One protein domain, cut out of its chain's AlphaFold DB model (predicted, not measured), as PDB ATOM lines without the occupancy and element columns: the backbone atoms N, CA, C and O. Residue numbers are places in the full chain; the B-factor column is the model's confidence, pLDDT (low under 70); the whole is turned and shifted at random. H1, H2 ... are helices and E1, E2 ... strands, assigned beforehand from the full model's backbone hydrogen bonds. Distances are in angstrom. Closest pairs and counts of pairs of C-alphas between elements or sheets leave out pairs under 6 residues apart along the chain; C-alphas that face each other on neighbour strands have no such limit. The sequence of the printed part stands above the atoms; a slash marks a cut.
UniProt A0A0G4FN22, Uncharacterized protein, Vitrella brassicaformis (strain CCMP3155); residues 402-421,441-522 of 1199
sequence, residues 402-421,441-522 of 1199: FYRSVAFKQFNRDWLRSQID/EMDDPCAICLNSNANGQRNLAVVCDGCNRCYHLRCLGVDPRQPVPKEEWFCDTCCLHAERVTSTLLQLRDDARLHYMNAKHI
ATOM      1  N   PHE A 402     281.029 227.915 376.072       70.50
ATOM      2  CA  PHE A 402     279.940 228.000 377.035       70.50
ATOM      3  C   PHE A 402     278.581 227.671 376.398       70.50
ATOM      4  O   PHE A 402     277.941 226.715 376.825       70.50
ATOM      5  N   TYR A 403     278.167 228.368 375.336       65.88
ATOM      6  CA  TYR A 403     276.922 228.066 374.624       65.88
ATOM      7  C   TYR A 403     276.897 226.627 374.098       65.88
ATOM      8  O   TYR A 403     275.893 225.934 374.266       65.88
ATOM      9  N   ARG A 404     278.013 226.151 373.527       68.38
ATOM     10  CA  ARG A 404     278.170 224.766 373.067       68.38
ATOM     11  C   ARG A 404     278.039 223.784 374.214       68.38
ATOM     12  O   ARG A 404     277.229 222.887 374.101       68.38
ATOM     13  N   SER A 405     278.743 223.956 375.329       67.38
ATOM     14  CA  SER A 405     278.646 223.027 376.467       67.38
ATOM     15  C   SER A 405     277.320 223.108 377.231       67.38
ATOM     16  O   SER A 405     276.920 222.108 377.818       67.38
ATOM     17  N   VAL A 406     276.582 224.223 377.191       66.69
ATOM     18  CA  VAL A 406     275.198 224.293 377.703       66.69
ATOM     19  C   VAL A 406     274.234 223.551 376.773       66.69
ATOM     20  O   VAL A 406     273.482 222.695 377.237       66.69
ATOM     21  N   ALA A 407     274.297 223.799 375.461       59.81
ATOM     22  CA  ALA A 407     273.503 223.062 374.475       59.81
ATOM     23  C   ALA A 407     273.860 221.564 374.463       59.81
ATOM     24  O   ALA A 407     272.979 220.711 374.420       59.81
ATOM     25  N   PHE A 408     275.146 221.236 374.591       55.62
ATOM     26  CA  PHE A 408     275.681 219.882 374.676       55.62
ATOM     27  C   PHE A 408     275.387 219.236 376.029       55.62
ATOM     28  O   PHE A 408     275.182 218.039 376.066       55.62
ATOM     29  N   LYS A 409     275.243 219.966 377.141       58.66
ATOM     30  CA  LYS A 409     274.678 219.394 378.379       58.66
ATOM     31  C   LYS A 409     273.239 218.930 378.201       58.66
ATOM     32  O   LYS A 409     272.828 217.978 378.858       58.66
ATOM     33  N   GLN A 410     272.482 219.614 377.350       55.94
ATOM     34  CA  GLN A 410     271.104 219.267 377.033       55.94
ATOM     35  C   GLN A 410     271.080 218.078 376.055       55.94
ATOM     36  O   GLN A 410     270.583 217.014 376.407       55.94
ATOM     37  N   PHE A 411     271.762 218.202 374.913       53.09
ATOM     38  CA  PHE A 411     271.907 217.143 373.909       53.09
ATOM     39  C   PHE A 411     272.560 215.867 374.463       53.09
ATOM     40  O   PHE A 411     272.015 214.788 374.291       53.09
ATOM     41  N   ASN A 412     273.678 215.969 375.185       51.72
ATOM     42  CA  ASN A 412     274.399 214.829 375.759       51.72
ATOM     43  C   ASN A 412     273.646 214.200 376.944       51.72
ATOM     44  O   ASN A 412     273.770 213.007 377.169       51.72
ATOM     45  N   ARG A 413     272.773 214.917 377.667       53.72
ATOM     46  CA  ARG A 413     271.879 214.246 378.633       53.72
ATOM     47  C   ARG A 413     270.900 213.283 377.963       53.72
ATOM     48  O   ARG A 413     270.567 212.258 378.559       53.72
ATOM     49  N   ASP A 414     270.450 213.620 376.761       58.44
ATOM     50  CA  ASP A 414     269.478 212.827 376.014       58.44
ATOM     51  C   ASP A 414     270.182 211.791 375.110       58.44
ATOM     52  O   ASP A 414     269.726 210.653 375.008       58.44
ATOM     53  N   TRP A 415     271.360 212.119 374.566       58.03
ATOM     54  CA  TRP A 415     272.248 211.201 373.843       58.03
ATOM     55  C   TRP A 415     272.881 210.157 374.762       58.03
ATOM     56  O   TRP A 415     272.850 208.988 374.411       58.03
ATOM     57  N   LEU A 416     273.387 210.513 375.951       50.25
ATOM     58  CA  LEU A 416     273.954 209.532 376.886       50.25
ATOM     59  C   LEU A 416     272.872 208.588 377.427       50.25
ATOM     60  O   LEU A 416     273.160 207.425 377.675       50.25
ATOM     61  N   ARG A 417     271.618 209.050 377.555       55.41
ATOM     62  CA  ARG A 417     270.465 208.163 377.791       55.41
ATOM     63  C   ARG A 417     270.257 207.214 376.618       55.41
ATOM     64  O   ARG A 417     270.396 206.014 376.803       55.41
ATOM     65  N   SER A 418     270.052 207.756 375.418       61.22
ATOM     66  CA  SER A 418     269.871 206.972 374.189       61.22
ATOM     67  C   SER A 418     271.006 205.965 373.952       61.22
ATOM     68  O   SER A 418     270.752 204.834 373.564       61.22
ATOM     69  N   GLN A 419     272.257 206.326 374.251       56.81
ATOM     70  CA  GLN A 419     273.421 205.444 374.163       56.81
ATOM     71  C   GLN A 419     273.508 204.433 375.304       56.81
ATOM     72  O   GLN A 419     273.945 203.322 375.050       56.81
ATOM     73  N   ILE A 420     273.086 204.744 376.532       60.94
ATOM     74  CA  ILE A 420     272.964 203.722 377.587       60.94
ATOM     75  C   ILE A 420     271.881 202.704 377.201       60.94
ATOM     76  O   ILE A 420     272.117 201.503 377.314       60.94
ATOM     77  N   ASP A 421     270.752 203.171 376.663       59.03
ATOM     78  CA  ASP A 421     269.654 202.326 376.185       59.03
ATOM     79  C   ASP A 421     270.079 201.481 374.957       59.03
ATOM     80  O   ASP A 421     269.797 200.283 374.903       59.03
ATOM     81  N   GLU A 441     300.861 215.656 363.661       52.91
ATOM     82  CA  GLU A 441     302.272 215.946 364.004       52.91
ATOM     83  C   GLU A 441     302.423 217.195 364.907       52.91
ATOM     84  O   GLU A 441     303.137 218.138 364.565       52.91
ATOM     85  N   MET A 442     301.726 217.256 366.047       59.16
ATOM     86  CA  MET A 442     301.843 218.389 366.981       59.16
ATOM     87  C   MET A 442     302.728 218.037 368.180       59.16
ATOM     88  O   MET A 442     302.375 217.187 368.990       59.16
ATOM     89  N   ASP A 443     303.858 218.741 368.314       72.06
ATOM     90  CA  ASP A 443     304.846 218.587 369.401       72.06
ATOM     91  C   ASP A 443     304.339 219.041 370.794       72.06
ATOM     92  O   ASP A 443     305.085 218.991 371.777       72.06
ATOM     93  N   ASP A 444     303.089 219.509 370.901       81.31
ATOM     94  CA  ASP A 444     302.521 220.043 372.140       81.31
ATOM     95  C   ASP A 444     302.383 218.956 373.228       81.31
ATOM     96  O   ASP A 444     301.708 217.941 373.021       81.31
ATOM     97  N   PRO A 445     302.974 219.151 374.425       89.06
ATOM     98  CA  PRO A 445     302.945 218.154 375.486       89.06
ATOM     99  C   PRO A 445     301.534 217.956 376.043       89.06
ATOM    100  O   PRO A 445     300.778 218.912 376.237       89.06
ATOM    101  N   CYS A 446     301.199 216.708 376.382       90.56
ATOM    102  CA  CYS A 446     299.895 216.383 376.950       90.56
ATOM    103  C   CYS A 446     299.646 217.161 378.251       90.56
ATOM    104  O   CYS A 446     300.426 217.081 379.200       90.56
ATOM    105  N   ALA A 447     298.510 217.852 378.340       91.00
ATOM    106  CA  ALA A 447     298.207 218.763 379.443       91.00
ATOM    107  C   ALA A 447     297.991 218.098 380.821       91.00
ATOM    108  O   ALA A 447     297.852 218.817 381.809       91.00
ATOM    109  N   ILE A 448     297.968 216.760 380.892       90.69
ATOM    110  CA  ILE A 448     297.873 215.985 382.141       90.69
ATOM    111  C   ILE A 448     299.253 215.475 382.576       90.69
ATOM    112  O   ILE A 448     299.687 215.771 383.685       90.69
ATOM    113  N   CYS A 449     299.965 214.730 381.720       90.62
ATOM    114  CA  CYS A 449     301.258 214.131 382.084       90.62
ATOM    115  C   CYS A 449     302.488 214.987 381.728       90.62
ATOM    116  O   CYS A 449     303.606 214.592 382.046       90.62
ATOM    117  N   LEU A 450     302.290 216.130 381.061       89.12
ATOM    118  CA  LEU A 450     303.301 217.108 380.624       89.12
ATOM    119  C   LEU A 450     304.408 216.569 379.696       89.12
ATOM    120  O   LEU A 450     305.335 217.301 379.354       89.12
ATOM    121  N   ASN A 451     304.282 215.327 379.226       85.94
ATOM    122  CA  ASN A 451     305.165 214.722 378.235       85.94
ATOM    123  C   ASN A 451     304.583 214.885 376.824       85.94
ATOM    124  O   ASN A 451     303.397 214.629 376.612       85.94
ATOM    125  N   SER A 452     305.427 215.245 375.854       77.94
ATOM    126  CA  SER A 452     305.134 215.152 374.411       77.94
ATOM    127  C   SER A 452     305.441 213.763 373.835       77.94
ATOM    128  O   SER A 452     304.836 213.338 372.857       77.94
ATOM    129  N   ASN A 453     306.340 213.003 374.470       64.56
ATOM    130  CA  ASN A 453     306.673 211.639 374.067       64.56
ATOM    131  C   ASN A 453     305.750 210.602 374.730       64.56
ATOM    132  O   ASN A 453     306.094 210.019 375.760       64.56
ATOM    133  N   ALA A 454     304.612 210.298 374.102       58.19
ATOM    134  CA  ALA A 454     303.990 208.982 374.259       58.19
ATOM    135  C   ALA A 454     304.849 207.942 373.518       58.19
ATOM    136  O   ALA A 454     304.902 207.959 372.291       58.19
ATOM    137  N   ASN A 455     305.540 207.067 374.260       56.84
ATOM    138  CA  ASN A 455     306.534 206.084 373.783       56.84
ATOM    139  C   ASN A 455     306.124 205.324 372.496       56.84
ATOM    140  O   ASN A 455     305.551 204.240 372.565       56.84
ATOM    141  N   GLY A 456     306.415 205.891 371.321       59.59
ATOM    142  CA  GLY A 456     306.034 205.348 370.009       59.59
ATOM    143  C   GLY A 456     304.531 205.381 369.670       59.59
ATOM    144  O   GLY A 456     304.169 205.051 368.547       59.59
ATOM    145  N   GLN A 457     303.651 205.792 370.587       62.56
ATOM    146  CA  GLN A 457     302.190 205.717 370.435       62.56
ATOM    147  C   GLN A 457     301.574 207.089 370.122       62.56
ATOM    148  O   GLN A 457     300.804 207.634 370.910       62.56
ATOM    149  N   ARG A 458     301.915 207.649 368.953       59.16
ATOM    150  CA  ARG A 458     301.402 208.956 368.487       59.16
ATOM    151  C   ARG A 458     299.885 208.966 368.242       59.16
ATOM    152  O   ARG A 458     299.246 209.988 368.445       59.16
ATOM    153  N   ASN A 459     299.302 207.827 367.875       62.88
ATOM    154  CA  ASN A 459     297.914 207.716 367.406       62.88
ATOM    155  C   ASN A 459     296.852 207.738 368.534       62.88
ATOM    156  O   ASN A 459     295.717 207.341 368.297       62.88
ATOM    157  N   LEU A 460     297.210 208.125 369.766       83.62
ATOM    158  CA  LEU A 460     296.356 208.016 370.962       83.62
ATOM    159  C   LEU A 460     296.248 209.338 371.737       83.62
ATOM    160  O   LEU A 460     296.325 209.362 372.971       83.62
ATOM    161  N   ALA A 461     296.070 210.440 371.010       88.62
ATOM    162  CA  ALA A 461     295.861 211.771 371.565       88.62
ATOM    163  C   ALA A 461     294.651 212.472 370.931       88.62
ATOM    164  O   ALA A 461     294.409 212.350 369.735       88.62
ATOM    165  N   VAL A 462     293.924 213.235 371.745       91.69
ATOM    166  CA  VAL A 462     292.812 214.106 371.344       91.69
ATOM    167  C   VAL A 462     293.144 215.554 371.712       91.69
ATOM    168  O   VAL A 462     293.846 215.815 372.693       91.69
ATOM    169  N   VAL A 463     292.664 216.511 370.921       93.44
ATOM    170  CA  VAL A 463     292.803 217.948 371.196       93.44
ATOM    171  C   VAL A 463     291.477 218.467 371.743       93.44
ATOM    172  O   VAL A 463     290.427 218.139 371.212       93.44
ATOM    173  N   CYS A 464     291.513 219.261 372.814       94.12
ATOM    174  CA  CYS A 464     290.308 219.882 373.370       94.12
ATOM    175  C   CYS A 464     289.900 221.121 372.562       94.12
ATOM    176  O   CYS A 464     290.601 222.133 372.636       94.12
ATOM    177  N   ASP A 465     288.739 221.095 371.907       92.00
ATOM    178  CA  ASP A 465     288.213 222.205 371.088       92.00
ATOM    179  C   ASP A 465     287.989 223.507 371.884       92.00
ATOM    180  O   ASP A 465     288.006 224.606 371.336       92.00
ATOM    181  N   GLY A 466     287.821 223.410 373.210       87.38
ATOM    182  CA  GLY A 466     287.654 224.570 374.094       87.38
ATOM    183  C   GLY A 466     288.954 225.223 374.591       87.38
ATOM    184  O   GLY A 466     288.901 226.292 375.200       87.38
ATOM    185  N   CYS A 467     290.127 224.596 374.408       88.62
ATOM    186  CA  CYS A 467     291.406 225.177 374.867       88.62
ATOM    187  C   CYS A 467     292.649 224.844 374.022       88.62
ATOM    188  O   CYS A 467     293.751 225.247 374.399       88.62
ATOM    189  N   ASN A 468     292.480 224.122 372.914       89.69
ATOM    190  CA  ASN A 468     293.502 223.681 371.959       89.69
ATOM    191  C   ASN A 468     294.699 222.954 372.596       89.69
ATOM    192  O   ASN A 468     295.817 223.017 372.095       89.69
ATOM    193  N   ARG A 469     294.477 222.260 373.718       90.88
ATOM    194  CA  ARG A 469     295.500 221.441 374.384       90.88
ATOM    195  C   ARG A 469     295.381 219.979 373.981       90.88
ATOM    196  O   ARG A 469     294.272 219.460 373.883       90.88
ATOM    197  N   CYS A 470     296.531 219.329 373.828       93.00
ATOM    198  CA  CYS A 470     296.666 217.897 373.593       93.00
ATOM    199  C   CYS A 470     296.434 217.082 374.883       93.00
ATOM    200  O   CYS A 470     296.905 217.452 375.966       93.00
ATOM    201  N   TYR A 471     295.738 215.951 374.769       93.69
ATOM    202  CA  TYR A 471     295.465 214.995 375.841       93.69
ATOM    203  C   TYR A 471     295.636 213.563 375.323       93.69
ATOM    204  O   TYR A 471     294.923 213.151 374.413       93.69
ATOM    205  N   HIS A 472     296.535 212.766 375.909       92.88
ATOM    206  CA  HIS A 472     296.574 211.331 375.611       92.88
ATOM    207  C   HIS A 472     295.295 210.657 376.124       92.88
ATOM    208  O   HIS A 472     294.920 210.883 377.276       92.88
ATOM    209  N   LEU A 473     294.687 209.762 375.341       91.19
ATOM    210  CA  LEU A 473     293.463 209.040 375.736       91.19
ATOM    211  C   LEU A 473     293.661 208.274 377.052       91.19
ATOM    212  O   LEU A 473     292.879 208.410 377.991       91.19
ATOM    213  N   ARG A 474     294.815 207.612 377.194       88.44
ATOM    214  CA  ARG A 474     295.222 206.932 378.433       88.44
ATOM    215  C   ARG A 474     295.395 207.875 379.637       88.44
ATOM    216  O   ARG A 474     295.255 207.431 380.770       88.44
ATOM    217  N   CYS A 475     295.694 209.159 379.423       90.31
ATOM    218  CA  CYS A 475     295.743 210.159 380.498       90.31
ATOM    219  C   CYS A 475     294.355 210.700 380.873       90.31
ATOM    220  O   CYS A 475     294.209 211.227 381.970       90.31
ATOM    221  N   LEU A 476     293.358 210.547 379.996       90.38
ATOM    222  CA  LEU A 476     291.941 210.816 380.265       90.38
ATOM    223  C   LEU A 476     291.211 209.607 380.880       90.38
ATOM    224  O   LEU A 476     290.029 209.699 381.183       90.38
ATOM    225  N   GLY A 477     291.883 208.459 381.023       90.25
ATOM    226  CA  GLY A 477     291.260 207.200 381.446       90.25
ATOM    227  C   GLY A 477     290.415 206.508 380.367       90.25
ATOM    228  O   GLY A 477     289.857 205.450 380.636       90.25
ATOM    229  N   VAL A 478     290.352 207.062 379.152       88.19
ATOM    230  CA  VAL A 478     289.660 206.469 377.998       88.19
ATOM    231  C   VAL A 478     290.485 205.293 377.469       88.19
ATOM    232  O   VAL A 478     291.706 205.415 377.309       88.19
ATOM    233  N   ASP A 479     289.839 204.156 377.188       84.00
ATOM    234  CA  ASP A 479     290.510 203.014 376.556       84.00
ATOM    235  C   ASP A 479     290.940 203.413 375.129       84.00
ATOM    236  O   ASP A 479     290.084 203.813 374.340       84.00
ATOM    237  N   PRO A 480     292.228 203.274 374.753       82.06
ATOM    238  CA  PRO A 480     292.715 203.394 373.373       82.06
ATOM    239  C   PRO A 480     291.900 202.684 372.277       82.06
ATOM    240  O   PRO A 480     292.080 202.996 371.103       82.06
ATOM    241  N   ARG A 481     291.073 201.695 372.637       82.44
ATOM    242  CA  ARG A 481     290.196 200.931 371.735       82.44
ATOM    243  C   ARG A 481     288.801 201.524 371.568       82.44
ATOM    244  O   ARG A 481     288.101 201.138 370.635       82.44
ATOM    245  N   GLN A 482     288.370 202.413 372.462       80.69
ATOM    246  CA  GLN A 482     287.117 203.136 372.285       80.69
ATOM    247  C   GLN A 482     287.331 204.222 371.223       80.69
ATOM    248  O   GLN A 482     288.277 205.006 371.349       80.69
ATOM    249  N   PRO A 483     286.488 204.298 370.177       76.38
ATOM    250  CA  PRO A 483     286.578 205.390 369.226       76.38
ATOM    251  C   PRO A 483     286.280 206.701 369.956       76.38
ATOM    252  O   PRO A 483     285.224 206.859 370.572       76.38
ATOM    253  N   VAL A 484     287.203 207.658 369.864       79.94
ATOM    254  CA  VAL A 484     286.891 209.054 370.186       79.94
ATOM    255  C   VAL A 484     285.707 209.462 369.298       79.94
ATOM    256  O   VAL A 484     285.740 209.148 368.101       79.94
ATOM    257  N   PRO A 485     284.662 210.123 369.831       76.12
ATOM    258  CA  PRO A 485     283.572 210.627 369.007       76.12
ATOM    259  C   PRO A 485     284.110 211.430 367.818       76.12
ATOM    260  O   PRO A 485     285.045 212.211 367.969       76.12
ATOM    261  N   LYS A 486     283.502 211.276 366.636       76.88
ATOM    262  CA  LYS A 486     283.839 212.080 365.439       76.88
ATOM    263  C   LYS A 486     283.314 213.532 365.530       76.88
ATOM    264  O   LYS A 486     283.319 214.250 364.534       76.88
ATOM    265  N   GLU A 487     282.842 213.928 366.709       81.62
ATOM    266  CA  GLU A 487     282.264 215.223 367.069       81.62
ATOM    267  C   GLU A 487     283.232 216.008 367.978       81.62
ATOM    268  O   GLU A 487     284.299 215.511 368.335       81.62
ATOM    269  N   GLU A 488     282.878 217.239 368.349       86.12
ATOM    270  CA  GLU A 488     283.733 218.114 369.168       86.12
ATOM    271  C   GLU A 488     283.976 217.538 370.576       86.12
ATOM    272  O   GLU A 488     283.040 217.109 371.259       86.12
ATOM    273  N   TRP A 489     285.229 217.572 371.044       90.88
ATOM    274  CA  TRP A 489     285.620 217.046 372.354       90.88
ATOM    275  C   TRP A 489     286.165 218.139 373.281       90.88
ATOM    276  O   TRP A 489     287.087 218.893 372.959       90.88
ATOM    277  N   PHE A 490     285.626 218.182 374.500       90.56
ATOM    278  CA  PHE A 490     285.981 219.161 375.524       90.56
ATOM    279  C   PHE A 490     286.524 218.462 376.773       90.56
ATOM    280  O   PHE A 490     285.872 217.598 377.352       90.56
ATOM    281  N   CYS A 491     287.710 218.873 377.222       92.69
ATOM    282  CA  CYS A 491     288.293 218.382 378.469       92.69
ATOM    283  C   CYS A 491     287.536 218.907 379.700       92.69
ATOM    284  O   CYS A 491     286.975 220.007 379.676       92.69
ATOM    285  N   ASP A 492     287.633 218.184 380.818       84.62
ATOM    286  CA  ASP A 492     286.962 218.517 382.085       84.62
ATOM    287  C   ASP A 492     287.194 219.959 382.544       84.62
ATOM    288  O   ASP A 492     286.316 220.577 383.131       84.62
ATOM    289  N   THR A 493     288.362 220.544 382.257       83.25
ATOM    290  CA  THR A 493     288.653 221.943 382.614       83.25
ATOM    291  C   THR A 493     287.791 222.934 381.825       83.25
ATOM    292  O   THR A 493     287.353 223.932 382.395       83.25
ATOM    293  N   CYS A 494     287.517 222.662 380.547       84.31
ATOM    294  CA  CYS A 494     286.610 223.464 379.724       84.31
ATOM    295  C   CYS A 494     285.156 223.246 380.142       84.31
ATOM    296  O   CYS A 494     284.436 224.226 380.337       84.31
ATOM    297  N   CYS A 495     284.763 221.991 380.383       83.06
ATOM    298  CA  CYS A 495     283.444 221.645 380.910       83.06
ATOM    299  C   CYS A 495     283.190 222.365 382.245       83.06
ATOM    300  O   CYS A 495     282.332 223.242 382.305       83.06
ATOM    301  N   LEU A 496     284.007 222.114 383.277       74.50
ATOM    302  CA  LEU A 496     283.920 222.734 384.610       74.50
ATOM    303  C   LEU A 496     284.072 224.263 384.592       74.50
ATOM    304  O   LEU A 496     283.641 224.928 385.537       74.50
ATOM    305  N   HIS A 497     284.735 224.852 383.592       69.00
ATOM    306  CA  HIS A 497     284.745 226.308 383.423       69.00
ATOM    307  C   HIS A 497     283.368 226.798 382.974       69.00
ATOM    308  O   HIS A 497     282.814 227.700 383.605       69.00
ATOM    309  N   ALA A 498     282.799 226.174 381.943       72.00
ATOM    310  CA  ALA A 498     281.490 226.531 381.424       72.00
ATOM    311  C   ALA A 498     280.340 226.201 382.388       72.00
ATOM    312  O   ALA A 498     279.388 226.971 382.453       72.00
ATOM    313  N   GLU A 499     280.431 225.139 383.199       68.25
ATOM    314  CA  GLU A 499     279.448 224.867 384.262       68.25
ATOM    315  C   GLU A 499     279.340 226.044 385.235       68.25
ATOM    316  O   GLU A 499     278.245 226.530 385.500       68.25
ATOM    317  N   ARG A 500     280.487 226.543 385.715       60.78
ATOM    318  CA  ARG A 500     280.551 227.694 386.625       60.78
ATOM    319  C   ARG A 500     280.011 228.961 385.967       60.78
ATOM    320  O   ARG A 500     279.210 229.653 386.583       60.78
ATOM    321  N   VAL A 501     280.364 229.209 384.702       57.91
ATOM    322  CA  VAL A 501     279.774 230.309 383.918       57.91
ATOM    323  C   VAL A 501     278.256 230.124 383.760       57.91
ATOM    324  O   VAL A 501     277.528 231.106 383.851       57.91
ATOM    325  N   THR A 502     277.748 228.891 383.633       60.25
ATOM    326  CA  THR A 502     276.296 228.621 383.568       60.25
ATOM    327  C   THR A 502     275.607 229.045 384.853       60.25
ATOM    328  O   THR A 502     274.636 229.795 384.803       60.25
ATOM    329  N   SER A 503     276.124 228.596 385.999       58.41
ATOM    330  CA  SER A 503     275.552 228.914 387.307       58.41
ATOM    331  C   SER A 503     275.549 230.422 387.564       58.41
ATOM    332  O   SER A 503     274.514 230.972 387.925       58.41
ATOM    333  N   THR A 504     276.669 231.107 387.298       54.75
ATOM    334  CA  THR A 504     276.774 232.563 387.475       54.75
ATOM    335  C   THR A 504     275.855 233.335 386.525       54.75
ATOM    336  O   THR A 504     275.202 234.277 386.962       54.75
ATOM    337  N   LEU A 505     275.746 232.950 385.247       50.22
ATOM    338  CA  LEU A 505     274.868 233.651 384.300       50.22
ATOM    339  C   LEU A 505     273.376 233.380 384.543       50.22
ATOM    340  O   LEU A 505     272.561 234.271 384.311       50.22
ATOM    341  N   LEU A 506     273.002 232.193 385.034       63.44
ATOM    342  CA  LEU A 506     271.630 231.926 385.479       63.44
ATOM    343  C   LEU A 506     271.280 232.759 386.716       63.44
ATOM    344  O   LEU A 506     270.233 233.401 386.721       63.44
ATOM    345  N   GLN A 507     272.179 232.815 387.704       63.56
ATOM    346  CA  GLN A 507     272.013 233.645 388.896       63.56
ATOM    347  C   GLN A 507     271.851 235.127 388.523       63.56
ATOM    348  O   GLN A 507     270.819 235.712 388.825       63.56
ATOM    349  N   LEU A 508     272.778 235.697 387.741       54.50
ATOM    350  CA  LEU A 508     272.706 237.097 387.297       54.50
ATOM    351  C   LEU A 508     271.453 237.414 386.464       54.50
ATOM    352  O   LEU A 508     270.923 238.521 386.549       54.50
ATOM    353  N   ARG A 509     270.951 236.463 385.663       68.75
ATOM    354  CA  ARG A 509     269.682 236.618 384.930       68.75
ATOM    355  C   ARG A 509     268.494 236.695 385.890       68.75
ATOM    356  O   ARG A 509     267.583 237.492 385.665       68.75
ATOM    357  N   ASP A 510     268.490 235.865 386.923       74.62
ATOM    358  CA  ASP A 510     267.383 235.778 387.873       74.62
ATOM    359  C   ASP A 510     267.426 236.945 388.886       74.62
ATOM    360  O   ASP A 510     266.374 237.513 389.189       74.62
ATOM    361  N   ASP A 511     268.619 237.431 389.250       64.44
ATOM    362  CA  ASP A 511     268.840 238.700 389.962       64.44
ATOM    363  C   ASP A 511     268.357 239.904 389.129       64.44
ATOM    364  O   ASP A 511     267.592 240.744 389.607       64.44
ATOM    365  N   ALA A 512     268.731 239.984 387.844       62.03
ATOM    366  CA  ALA A 512     268.270 241.047 386.945       62.03
ATOM    367  C   ALA A 512     266.742 241.014 386.742       62.03
ATOM    368  O   ALA A 512     266.095 242.063 386.657       62.03
ATOM    369  N   ARG A 513     266.143 239.815 386.719       75.19
ATOM    370  CA  ARG A 513     264.686 239.630 386.702       75.19
ATOM    371  C   ARG A 513     264.044 240.116 388.003       75.19
ATOM    372  O   ARG A 513     263.005 240.768 387.930       75.19
ATOM    373  N   LEU A 514     264.650 239.845 389.161       79.12
ATOM    374  CA  LEU A 514     264.188 240.349 390.458       79.12
ATOM    375  C   LEU A 514     264.249 241.883 390.511       79.12
ATOM    376  O   LEU A 514     263.250 242.520 390.841       79.12
ATOM    377  N   HIS A 515     265.357 242.492 390.080       69.38
ATOM    378  CA  HIS A 515     265.477 243.950 389.966       69.38
ATOM    379  C   HIS A 515     264.429 244.563 389.022       69.38
ATOM    380  O   HIS A 515     263.814 245.569 389.377       69.38
ATOM    381  N   TYR A 516     264.165 243.953 387.859       78.50
ATOM    382  CA  TYR A 516     263.115 244.414 386.940       78.50
ATOM    383  C   TYR A 516     261.707 244.312 387.555       78.50
ATOM    384  O   TYR A 516     260.903 245.234 387.415       78.50
ATOM    385  N   MET A 517     261.407 243.217 388.261       82.75
ATOM    386  CA  MET A 517     260.128 243.046 388.961       82.75
ATOM    387  C   MET A 517     259.963 244.069 390.092       82.75
ATOM    388  O   MET A 517     258.883 244.642 390.227       82.75
ATOM    389  N   ASN A 518     261.030 244.356 390.844       79.75
ATOM    390  CA  ASN A 518     261.027 245.352 391.917       79.75
ATOM    391  C   ASN A 518     260.850 246.779 391.377       79.75
ATOM    392  O   ASN A 518     260.012 247.515 391.891       79.75
ATOM    393  N   ALA A 519     261.552 247.153 390.299       72.81
ATOM    394  CA  ALA A 519     261.358 248.443 389.632       72.81
ATOM    395  C   ALA A 519     259.903 248.611 389.159       72.81
ATOM    396  O   ALA A 519     259.238 249.576 389.518       72.81
ATOM    397  N   LYS A 520     259.354 247.596 388.479       78.25
ATOM    398  CA  LYS A 520     257.957 247.586 388.020       78.25
ATOM    399  C   LYS A 520     256.930 247.568 389.163       78.25
ATOM    400  O   LYS A 520     255.776 247.941 388.955       78.25
ATOM    401  N   HIS A 521     257.314 247.118 390.358       83.62
ATOM    402  CA  HIS A 521     256.490 247.222 391.562       83.62
ATOM    403  C   HIS A 521     256.503 248.650 392.123       83.62
ATOM    404  O   HIS A 521     255.441 249.181 392.434       83.62
ATOM    405  N   ILE A 522     257.669 249.305 392.160       82.12
ATOM    406  CA  ILE A 522     257.806 250.722 392.537       82.12
ATOM    407  C   ILE A 522     257.017 251.616 391.568       82.12
ATOM    408  O   ILE A 522     256.213 252.424 392.023       82.12
TER     409      ILE A 522
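AT A GLANCE: This is residues 402 to 421 and 441 to 522 of the 1199 residues of an uncharacterized protein of Vitrella brassicaformis (strain CCMP3155) (UniProt A0A0G4FN22). Picture a small head made mostly of loops round the short hairpin of E1 and E2, with the long helix H2 as a handle; its residues 503 to 522 stick out, and H1 branches off sideways from the part of H2 nearer the head, with its own residues 410 to 421 sticking out. The printed part has 102 residues with two named helices and two named strands, in the order H1, E1, E2, H2; it is mostly helix, and its sheet, E1 - E2, is antiparallel. It is only just loose, close to extended, with a radius of gyration of the C-alphas of 19.2 A. The C-alphas span 70 by 35 by 18 A.

HOW THE PARTS SIT: Look first at E1, residues 461 to 463, and E2, residues 470 to 472, a hairpin of antiparallel neighbours at 150 degrees. There N 462 and O 471 are 2.9 A apart and N 471 and O 462 are 2.8 A apart, within hydrogen-bond range. Then go to H2, residues 492 to 522, which is apart from E1. H1, residues 402 to 421, touches H2 with its residues 402 to 406 alone, against residues 495 to 502 of H2; the closest C-alphas, of Phe 402 and Ala 498, are 4.9 A apart. The two helices run opposite ways at a steep tilt of 64 degrees. H1 is apart from E2. Of the O i to N i+4 pairs, 15 of 16 in H1 and 26 of 27 in H2 are within hydrogen-bond range.

IN THESE COORDINATES: Find C-alpha 461 at (295.861, 211.771, 371.565), where E1 begins; E1 and E2 each measure 6.9 A. H2 runs 44.7 A to C-alpha 522 at (257.806, 250.722, 392.537). H1 starts at C-alpha 402, (279.940, 228.000, 377.035), and covers 27.7 A, with a kink of 38 degrees near residue 411.

THE WHOLE: The C-alphas of Gly 456 and Ile 522 are the two farthest apart, at 69.9 A. Residues 422 to 440 are not printed, and C-alphas 421 and 441 are 37.4 A apart across the cut. The link from E2 to H2 is long, with 19 residues. The mean pLDDT of the printed part is 74.3, and 43 residues are under 70, among them residues 403 to 421 and 499 to 509.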